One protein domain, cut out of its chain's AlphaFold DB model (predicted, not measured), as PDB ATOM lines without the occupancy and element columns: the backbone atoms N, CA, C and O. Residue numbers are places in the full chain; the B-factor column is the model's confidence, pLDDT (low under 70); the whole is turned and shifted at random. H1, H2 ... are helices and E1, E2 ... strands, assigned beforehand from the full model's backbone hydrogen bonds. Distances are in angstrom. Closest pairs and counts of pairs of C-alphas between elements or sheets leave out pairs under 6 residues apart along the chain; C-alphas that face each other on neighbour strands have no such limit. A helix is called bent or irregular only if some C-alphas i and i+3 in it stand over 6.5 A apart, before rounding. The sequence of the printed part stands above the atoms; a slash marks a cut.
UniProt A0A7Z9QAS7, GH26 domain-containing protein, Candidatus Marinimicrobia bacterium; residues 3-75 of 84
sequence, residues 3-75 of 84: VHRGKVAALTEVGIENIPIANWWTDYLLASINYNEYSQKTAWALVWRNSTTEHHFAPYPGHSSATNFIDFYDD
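AT A GLANCE: This is residues 3 to 75 of the 84 residues of the protein "GH26 domain-containing protein" of Candidatus Marinimicrobia bacterium (UniProt A0A7Z9QAS7). Two helices, H1 and H2, lie side by side, and H1 comes near a narrow ribbon of two parallel strands, E1 and E2, with its residues 29 to 33, while H2 packs on H1 and is apart from E1. The first printed residues, 3 to 8, lead into the ribbon from one end of an elongated outline, and the long stretch of residues 48 to 65 lies toward the other end. Along the 73 printed residues the order is E1 H1 E2 H2; the class is mixed, helices and strands, though under half of the residues are in named elements. The whole is only just compact, close to loose, with a radius of gyration of the C-alphas of 13.4 A and spans of 43 by 22 by 17 A.

HOW THE PARTS SIT: Start with E1, residues 9 to 14, and its parallel neighbour E2, residues 42 to 47, at 14 degrees. Look there for N 11 and O 44, and N 43 and O 9, each pair 2.9 A apart and within hydrogen-bond range. Between them in the chain comes H1, residues 24 to 33, completing a strand-helix-strand unit, two parallel neighbour strands with a helix between, whose crossover is right-handed. The closest C-alphas of H1 and E2 are those of Ile 33 and Thr 42, 7.0 A apart. H1 touches H2, residues 66 to 73, at a shallow tilt of 21 degrees, the same way; their closest C-alphas, of Thr 26 and Phe 72, are 5.7 A apart. E1 and H2 are apart. In H2 every O i to N i+4 pair is within hydrogen-bond range, in H1 4 of 6.

IN THESE COORDINATES: Find C-alpha 9 at (179.875, 143.175, 142.135); from there E1 runs 13.5 A to Val 14. H1 runs 12.7 A from Trp 24; it is neither bent nor irregular, but only just: C-alphas 27 and 30 are 6.5 A apart. E2 runs 14.1 A from Thr 42. H2 runs 10.5 A to C-alpha 73 at (176.303, 163.464, 140.067).

THE WHOLE: The two C-alphas farthest apart, of His 4 and Gly 62, are 43.6 A apart. The printed part has no cut; the link from E2 to H2, 18 residues, is long. No printed residue is under 70 in pLDDT.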
ATOM      1  N   VAL A   3     183.126 138.116 138.581       92.62
ATOM      2  CA  VAL A   3     183.224 137.662 137.179       92.62
ATOM      3  C   VAL A   3     183.460 136.151 137.035       92.62
ATOM      4  O   VAL A   3     182.761 135.493 136.276       92.62
ATOM      5  N   HIS A   4     184.355 135.554 137.833       95.56
ATOM      6  CA  HIS A   4     184.642 134.110 137.770       95.56
ATOM      7  C   HIS A   4     183.509 133.236 138.321       95.56
ATOM      8  O   HIS A   4     183.551 132.017 138.195       95.56
ATOM      9  N   ARG A   5     182.518 133.848 138.975       97.00
ATOM     10  CA  ARG A   5     181.362 133.168 139.569       97.00
ATOM     11  C   ARG A   5     180.059 133.488 138.832       97.00
ATOM     12  O   ARG A   5     178.999 133.089 139.311       97.00
ATOM     13  N   GLY A   6     180.120 134.239 137.725       96.31
ATOM     14  CA  GLY A   6     178.932 134.738 137.027       96.31
ATOM     15  C   GLY A   6     178.049 135.612 137.923       96.31
ATOM     16  O   GLY A   6     176.827 135.481 137.896       96.31
ATOM     17  N   LYS A   7     178.660 136.425 138.796       97.19
ATOM     18  CA  LYS A   7     177.970 137.327 139.732       97.19
ATOM     19  C   LYS A   7     178.293 138.787 139.421       97.19
ATOM     20  O   LYS A   7     179.329 139.082 138.826       97.19
ATOM     21  N   VAL A   8     177.423 139.675 139.886       97.31
ATOM     22  CA  VAL A   8     177.595 141.132 139.834       97.31
ATOM     23  C   VAL A   8     178.286 141.599 141.117       97.31
ATOM     24  O   VAL A   8     177.984 141.091 142.196       97.31
ATOM     25  N   ALA A   9     179.237 142.526 140.994       97.12
ATOM     26  CA  ALA A   9     179.875 143.175 142.135       97.12
ATOM     27  C   ALA A   9     179.180 144.507 142.441       97.12
ATOM     28  O   ALA A   9     178.731 145.196 141.528       97.12
ATOM     29  N   ALA A  10     179.116 144.868 143.717       97.81
ATOM     30  CA  ALA A  10     178.587 146.141 144.187       97.81
ATOM     31  C   ALA A  10     179.349 146.590 145.439       97.81
ATOM     32  O   ALA A  10     179.848 145.747 146.192       97.81
ATOM     33  N   LEU A  11     179.405 147.901 145.667       97.62
ATOM     34  CA  LEU A  11     179.842 148.490 146.930       97.62
ATOM     35  C   LEU A  11     178.607 148.670 147.809       97.62
ATOM     36  O   LEU A  11     177.914 149.685 147.738       97.62
ATOM     37  N   THR A  12     178.294 147.630 148.585       97.94
ATOM     38  CA  THR A  12     176.983 147.528 149.232       97.94
ATOM     39  C   THR A  12     176.757 148.536 150.351       97.94
ATOM     40  O   THR A  12     175.617 148.910 150.593       97.94
ATOM     41  N   GLU A  13     177.836 148.988 150.988       98.19
ATOM     42  CA  GLU A  13     177.878 150.124 151.907       98.19
ATOM     43  C   GLU A  13     179.240 150.811 151.743       98.19
ATOM     44  O   GLU A  13     180.287 150.156 151.787       98.19
ATOM     45  N   VAL A  14     179.240 152.123 151.528       98.00
ATOM     46  CA  VAL A  14     180.446 152.954 151.447       98.00
ATOM     47  C   VAL A  14     180.140 154.330 152.021       98.00
ATOM     48  O   VAL A  14     179.011 154.802 151.954       98.00
ATOM     49  N   GLY A  15     181.127 154.996 152.604       97.50
ATOM     50  CA  GLY A  15     180.913 156.330 153.138       97.50
ATOM     51  C   GLY A  15     181.839 156.673 154.283       97.50
ATOM     52  O   GLY A  15     182.497 155.811 154.863       97.50
ATOM     53  N   ILE A  16     181.854 157.956 154.609       97.88
ATOM     54  CA  ILE A  16     182.480 158.502 155.805       97.88
ATOM     55  C   ILE A  16     181.444 159.389 156.491       97.88
ATOM     56  O   ILE A  16     180.913 160.320 155.886       97.88
ATOM     57  N   GLU A  17     181.127 159.066 157.743       98.38
ATOM     58  CA  GLU A  17     180.161 159.822 158.538       98.38
ATOM     59  C   GLU A  17     180.578 161.297 158.612       98.38
ATOM     60  O   GLU A  17     181.762 161.613 158.757       98.38
ATOM     61  N   ASN A  18     179.606 162.196 158.482       98.25
ATOM     62  CA  ASN A  18     179.775 163.650 158.441       98.25
ATOM     63  C   ASN A  18     180.544 164.213 157.237       98.25
ATOM     64  O   ASN A  18     180.610 165.427 157.089       98.25
ATOM     65  N   ILE A  19     181.102 163.369 156.363       98.38
ATOM     66  CA  ILE A  19     181.812 163.764 155.136       98.38
ATOM     67  C   ILE A  19     182.812 164.922 155.383       98.38
ATOM     68  O   ILE A  19     182.688 165.997 154.792       98.38
ATOM     69  N   PRO A  20     183.825 164.734 156.253       98.31
ATOM     70  CA  PRO A  20     184.751 165.798 156.654       98.31
ATOM     71  C   PRO A  20     185.682 166.267 155.523       98.31
ATOM     72  O   PRO A  20     186.357 167.285 155.655       98.31
ATOM     73  N   ILE A  21     185.741 165.520 154.421       98.56
ATOM     74  CA  ILE A  21     186.580 165.797 153.258       98.56
ATOM     75  C   ILE A  21     185.679 166.387 152.167       98.56
ATOM     76  O   ILE A  21     184.808 165.701 151.635       98.56
ATOM     77  N   ALA A  22     185.871 167.668 151.840       98.50
ATOM     78  CA  ALA A  22     184.983 168.388 150.922       98.50
ATOM     79  C   ALA A  22     184.948 167.774 149.508       98.50
ATOM     80  O   ALA A  22     183.891 167.748 148.888       98.50
ATOM     81  N   ASN A  23     186.077 167.239 149.036       98.69
ATOM     82  CA  ASN A  23     186.269 166.591 147.733       98.69
ATOM     83  C   ASN A  23     186.139 165.052 147.779       98.69
ATOM     84  O   ASN A  23     186.683 164.346 146.933       98.69
ATOM     85  N   TRP A  24     185.467 164.501 148.797       98.69
ATOM     86  CA  TRP A  24     185.383 163.051 149.001       98.69
ATOM     87  C   TRP A  24     184.737 162.294 147.826       98.69
ATOM     88  O   TRP A  24     185.140 161.172 147.512       98.69
ATOM     89  N   TRP A  25     183.748 162.890 147.160       98.81
ATOM     90  CA  TRP A  25     182.964 162.204 146.136       98.81
ATOM     91  C   TRP A  25     183.774 161.944 144.867       98.81
ATOM     92  O   TRP A  25     183.791 160.814 144.380       98.81
ATOM     93  N   THR A  26     184.498 162.947 144.370       98.75
ATOM     94  CA  THR A  26     185.314 162.813 143.153       98.75
ATOM     95  C   THR A  26     186.659 162.147 143.433       98.75
ATOM     96  O   THR A  26     187.020 161.163 142.786       98.75
ATOM     97  N   ASP A  27     187.393 162.635 144.434       98.69
ATOM     98  CA  ASP A  27     188.807 162.284 144.602       98.69
ATOM     99  C   ASP A  27     188.989 160.920 145.275       98.69
ATOM    100  O   ASP A  27     190.060 160.320 145.181       98.69
ATOM    101  N   TYR A  28     187.941 160.409 145.935       98.56
ATOM    102  CA  TYR A  28     187.971 159.117 146.615       98.56
ATOM    103  C   TYR A  28     186.967 158.137 146.018       98.56
ATOM    104  O   TYR A  28     187.391 157.104 145.498       98.56
ATOM    105  N   LEU A  29     185.659 158.413 146.081       98.50
ATOM    106  CA  LEU A  29     184.658 157.426 145.658       98.50
ATOM    107  C   LEU A  29     184.697 157.188 144.141       98.50
ATOM    108  O   LEU A  29     184.919 156.055 143.708       98.50
ATOM    109  N   LEU A  30     184.551 158.243 143.340       98.50
ATOM    110  CA  LEU A  30     184.600 158.157 141.881       98.50
ATOM    111  C   LEU A  30     185.960 157.665 141.387       98.50
ATOM    112  O   LEU A  30     186.012 156.729 140.592       98.50
ATOM    113  N   ALA A  31     187.058 158.225 141.907       98.44
ATOM    114  CA  ALA A  31     188.409 157.778 141.572       98.44
ATOM    115  C   ALA A  31     188.611 156.275 141.838       98.44
ATOM    116  O   ALA A  31     189.220 155.581 141.022       98.44
ATOM    117  N   SER A  32     188.056 155.745 142.935       97.62
ATOM    118  CA  SER A  32     188.130 154.313 143.258       97.62
ATOM    119  C   SER A  32     187.297 153.452 142.309       97.62
ATOM    120  O   SER A  32     187.757 152.387 141.895       97.62
ATOM    121  N   ILE A  33     186.090 153.892 141.938       97.44
ATOM    122  CA  ILE A  33     185.241 153.185 140.964       97.44
ATOM    123  C   ILE A  33     185.907 153.203 139.580       97.44
ATOM    124  O   ILE A  33     185.953 152.176 138.902       97.44
ATOM    125  N   ASN A  34     186.522 154.321 139.196       97.69
ATOM    126  CA  ASN A  34     187.166 154.513 137.897       97.69
ATOM    127  C   ASN A  34     188.606 153.958 137.809       97.69
ATOM    128  O   ASN A  34     189.235 154.035 136.758       97.69
ATOM    129  N   TYR A  35     189.147 153.400 138.896       98.00
ATOM    130  CA  TYR A  35     190.568 153.055 139.004       98.00
ATOM    131  C   TYR A  35     191.062 152.052 137.944       98.00
ATOM    132  O   TYR A  35     192.180 152.179 137.445       98.00
ATOM    133  N   ASN A  36     190.265 151.033 137.604       96.81
ATOM    134  CA  ASN A  36     190.580 150.073 136.545       96.81
ATOM    135  C   ASN A  36     189.331 149.352 135.999       96.81
ATOM    136  O   ASN A  36     188.218 149.501 136.499       96.81
ATOM    137  N   GLU A  37     189.534 148.489 134.999       94.88
ATOM    138  CA  GLU A  37     188.463 147.724 134.342       94.88
ATOM    139  C   GLU A  37     187.660 146.792 135.273       94.88
ATOM    140  O   GLU A  37     186.577 146.330 134.906       94.88
ATOM    141  N   TYR A  38     188.186 146.449 136.453       94.31
ATOM    142  CA  TYR A  38     187.484 145.619 137.428       94.31
ATOM    143  C   TYR A  38     186.649 146.464 138.386       94.31
ATOM    144  O   TYR A  38     185.523 146.069 138.686       94.31
ATOM    145  N   SER A  39     187.161 147.608 138.850       95.38
ATOM    146  CA  SER A  39     186.399 148.526 139.707       95.38
ATOM    147  C   SER A  39     185.238 149.170 138.947       95.38
ATOM    148  O   SER A  39     184.143 149.266 139.502       95.38
ATOM    149  N   GLN A  40     185.420 149.464 137.654       95.50
ATOM    150  CA  GLN A  40     184.368 149.982 136.768       95.50
ATOM    151  C   GLN A  40     183.214 148.986 136.543       95.50
ATOM    152  O   GLN A  40     182.148 149.370 136.080       95.50
ATOM    153  N   LYS A  41     183.388 147.699 136.888       95.12
ATOM    154  CA  LYS A  41     182.318 146.678 136.850       95.12
ATOM    155  C   LYS A  41     181.462 146.656 138.127       95.12
ATOM    156  O   LYS A  41     180.657 145.738 138.306       95.12
ATOM    157  N   THR A  42     181.651 147.618 139.029       96.12
ATOM    158  CA  THR A  42     180.789 147.833 140.198       96.12
ATOM    159  C   THR A  42     179.435 148.345 139.721       96.12
ATOM    160  O   THR A  42     179.354 149.420 139.146       96.12
ATOM    161  N   ALA A  43     178.368 147.580 139.954       97.00
ATOM    162  CA  ALA A  43     177.040 147.936 139.451       97.00
ATOM    163  C   ALA A  43     176.395 149.106 140.201       97.00
ATOM    164  O   ALA A  43     175.604 149.839 139.620       97.00
ATOM    165  N   TRP A  44     176.687 149.249 141.493       97.94
ATOM    166  CA  TRP A  44     176.195 150.348 142.316       97.94
ATOM    167  C   TRP A  44     177.066 150.529 143.559       97.94
ATOM    168  O   TRP A  44     177.740 149.593 144.009       97.94
ATOM    169  N   ALA A  45     177.014 151.737 144.113       98.12
ATOM    170  CA  ALA A  45     177.568 152.098 145.407       98.12
ATOM    171  C   ALA A  45     176.471 152.757 146.248       98.12
ATOM    172  O   ALA A  45     175.784 153.653 145.762       98.12
ATOM    173  N   LEU A  46     176.283 152.300 147.487       98.62
ATOM    174  CA  LEU A  46     175.260 152.834 148.388       98.62
ATOM    175  C   LEU A  46     175.916 153.493 149.593       98.62
ATOM    176  O   LEU A  46     176.688 152.861 150.315       98.62
ATOM    177  N   VAL A  47     175.567 154.756 149.819       98.62
ATOM    178  CA  VAL A  47     175.887 155.446 151.068       98.62
ATOM    179  C   VAL A  47     174.828 155.170 152.124       98.62
ATOM    180  O   VAL A  47     173.667 154.898 151.811       98.62
ATOM    181  N   TRP A  48     175.233 155.222 153.390       98.62
ATOM    182  CA  TRP A  48     174.317 154.995 154.501       98.62
ATOM    183  C   TRP A  48     173.329 156.162 154.685       98.62
ATOM    184  O   TRP A  48     173.360 157.169 153.979       98.62
ATOM    185  N   ARG A  49     172.398 156.017 155.629       98.44
ATOM    186  CA  ARG A  49     171.305 156.980 155.839       98.44
ATOM    187  C   ARG A  49     171.801 158.363 156.290       98.44
ATOM    188  O   ARG A  49     172.757 158.473 157.052       98.44
ATOM    189  N   ASN A  50     171.023 159.394 155.972       98.62
ATOM    190  CA  ASN A  50     171.084 160.695 156.640       98.62
ATOM    191  C   ASN A  50     170.039 160.746 157.760       98.62
ATOM    192  O   ASN A  50     168.843 160.797 157.485       98.62
ATOM    193  N   SER A  51     170.476 160.702 159.020       98.25
ATOM    194  CA  SER A  51     169.582 160.781 160.187       98.25
ATOM    195  C   SER A  51     169.390 162.198 160.691       98.25
ATOM    196  O   SER A  51     168.274 162.577 161.035       98.25
ATOM    197  N   THR A  52     170.496 162.925 160.820       98.06
ATOM    198  CA  THR A  52     170.590 164.299 161.324       98.06
ATOM    199  C   THR A  52     171.785 164.972 160.648       98.06
ATOM    200  O   THR A  52     172.484 164.336 159.858       98.06
ATOM    201  N   THR A  53     172.039 166.241 160.964       96.50
ATOM    202  CA  THR A  53     173.227 166.982 160.507       96.50
ATOM    203  C   THR A  53     174.535 166.533 161.169       96.50
ATOM    204  O   THR A  53     175.602 166.997 160.784       96.50
ATOM    205  N   GLU A  54     174.457 165.643 162.158       95.75
ATOM    206  CA  GLU A  54     175.585 165.065 162.902       95.75
ATOM    207  C   GLU A  54     175.786 163.567 162.599       95.75
ATOM    208  O   GLU A  54     176.743 162.965 163.090       95.75
ATOM    209  N   HIS A  55     174.870 162.958 161.832       98.06
ATOM    210  CA  HIS A  55     174.928 161.566 161.380       98.06
ATOM    211  C   HIS A  55     174.355 161.456 159.963       98.06
ATOM    212  O   HIS A  55     173.168 161.153 159.761       98.06
ATOM    213  N   HIS A  56     175.216 161.701 158.978       98.69
ATOM    214  CA  HIS A  56     174.904 161.649 157.552       98.69
ATOM    215  C   HIS A  56     176.068 161.102 156.729       98.69
ATOM    216  O   HIS A  56     177.232 161.206 157.118       98.69
ATOM    217  N   PHE A  57     175.728 160.527 155.576       98.69
ATOM    218  CA  PHE A  57     176.670 159.944 154.614       98.69
ATOM    219  C   PHE A  57     176.446 160.450 153.178       98.69
ATOM    220  O   PHE A  57     177.288 160.226 152.314       98.69
ATOM    221  N   ALA A  58     175.361 161.189 152.933       98.56
ATOM    222  CA  ALA A  58     175.178 162.076 151.783       98.56
ATOM    223  C   ALA A  58     175.162 163.544 152.258       98.56
ATOM    224  O   ALA A  58     174.781 163.795 153.407       98.56
ATOM    225  N   PRO A  59     175.549 164.539 151.437       98.50
ATOM    226  CA  PRO A  59     175.449 165.932 151.854       98.50
ATOM    227  C   PRO A  59     173.984 166.370 151.967       98.50
ATOM    228  O   PRO A  59     173.065 165.749 151.434       98.50
ATOM    229  N   TYR A  60     173.786 167.502 152.626       98.44
ATOM    230  CA  TYR A  60     172.548 168.273 152.623       98.44
ATOM    231  C   TYR A  60     172.827 169.682 152.066       98.44
ATOM    232  O   TYR A  60     173.996 170.070 151.953       98.44
ATOM    233  N   PRO A  61     171.800 170.474 151.703       98.06
ATOM    234  CA  PRO A  61     172.007 171.830 151.201       98.06
ATOM    235  C   PRO A  61     172.845 172.685 152.164       98.06
ATOM    236  O   PRO A  61     172.497 172.837 153.333       98.06
ATOM    237  N   GLY A  62     173.961 173.231 151.673       97.44
ATOM    238  CA  GLY A  62     174.916 174.010 152.471       97.44
ATOM    239  C   GLY A  62     176.023 173.195 153.157       97.44
ATOM    240  O   GLY A  62     176.911 173.793 153.761       97.44
ATOM    241  N   HIS A  63     176.017 171.861 153.056       98.50
ATOM    242  CA  HIS A  63     177.126 171.025 153.524       98.50
ATOM    243  C   HIS A  63     178.407 171.301 152.714       98.50
ATOM    244  O   HIS A  63     178.344 171.552 151.510       98.50
ATOM    245  N   SER A  64     179.580 171.203 153.346       98.31
ATOM    246  CA  SER A  64     180.879 171.532 152.729       98.31
ATOM    247  C   SER A  64     181.208 170.712 151.475       98.31
ATOM    248  O   SER A  64     181.886 171.206 150.581       98.31
ATOM    249  N   SER A  65     180.710 169.477 151.392       98.69
ATOM    250  CA  SER A  65     180.884 168.580 150.239       98.69
ATOM    251  C   SER A  65     179.755 168.643 149.202       98.69
ATOM    252  O   SER A  65     179.787 167.888 148.234       98.69
ATOM    253  N   ALA A  66     178.751 169.516 149.369       98.75
ATOM    254  CA  ALA A  66     177.574 169.547 148.495       98.75
ATOM    255  C   ALA A  66     177.921 169.881 147.035       98.75
ATOM    256  O   ALA A  66     177.415 169.224 146.134       98.75
ATOM    257  N   THR A  67     178.810 170.851 146.796       98.69
ATOM    258  CA  THR A  67     179.268 171.181 145.435       98.69
ATOM    259  C   THR A  67     179.978 169.995 144.788       98.69
ATOM    260  O   THR A  67     179.658 169.638 143.663       98.69
ATOM    261  N   ASN A  68     180.856 169.312 145.521       98.81
ATOM    262  CA  ASN A  68     181.568 168.154 144.988       98.81
ATOM    263  C   ASN A  68     180.659 166.941 144.741       98.81
ATOM    264  O   ASN A  68     180.933 166.126 143.868       98.81
ATOM    265  N   PHE A  69     179.567 166.813 145.496       98.75
ATOM    266  CA  PHE A  69     178.548 165.806 145.213       98.75
ATOM    267  C   PHE A  69     177.786 166.093 143.916       98.75
ATOM    268  O   PHE A  69     177.393 165.150 143.241       98.75
ATOM    269  N   ILE A  70     177.594 167.368 143.559       98.56
ATOM    270  CA  ILE A  70     177.031 167.744 142.256       98.56
ATOM    271  C   ILE A  70     178.017 167.368 141.146       98.56
ATOM    272  O   ILE A  70     177.608 166.719 140.196       98.56
ATOM    273  N   ASP A  71     179.314 167.647 141.317       98.69
ATOM    274  CA  ASP A  71     180.336 167.205 140.354       98.69
ATOM    275  C   ASP A  71     180.341 165.672 140.187       98.69
ATOM    276  O   ASP A  71     180.519 165.162 139.087       98.69
ATOM    277  N   PHE A  72     180.130 164.927 141.281       98.62
ATOM    278  CA  PHE A  72     179.974 163.472 141.249       98.62
ATOM    279  C   PHE A  72     178.707 163.032 140.516       98.62
ATOM    280  O   PHE A  72     178.777 162.080 139.755       98.62
ATOM    281  N   TYR A  73     177.579 163.710 140.746       98.31
ATOM    282  CA  TYR A  73     176.303 163.464 140.067       98.31
ATOM    283  C   TYR A  73     176.385 163.736 138.558       98.31
ATOM    284  O   TYR A  73     175.848 162.961 137.779       98.31
ATOM    285  N   ASP A  74     177.081 164.799 138.152       97.81
ATOM    286  CA  ASP A  74     177.229 165.196 136.746       97.81
ATOM    287  C   ASP A  74     178.298 164.370 135.991       97.81
ATOM    288  O   ASP A  74     178.451 164.514 134.772       97.81
ATOM    289  N   ASP A  75     179.072 163.520 136.680       97.88
ATOM    290  CA  ASP A  75     180.089 162.682 136.036       97.88
ATOM    291  C   ASP A  75     179.435 161.558 135.209       97.88
ATOM    292  O   ASP A  75     178.597 160.819 135.733       97.88
TER     293      ASP A  75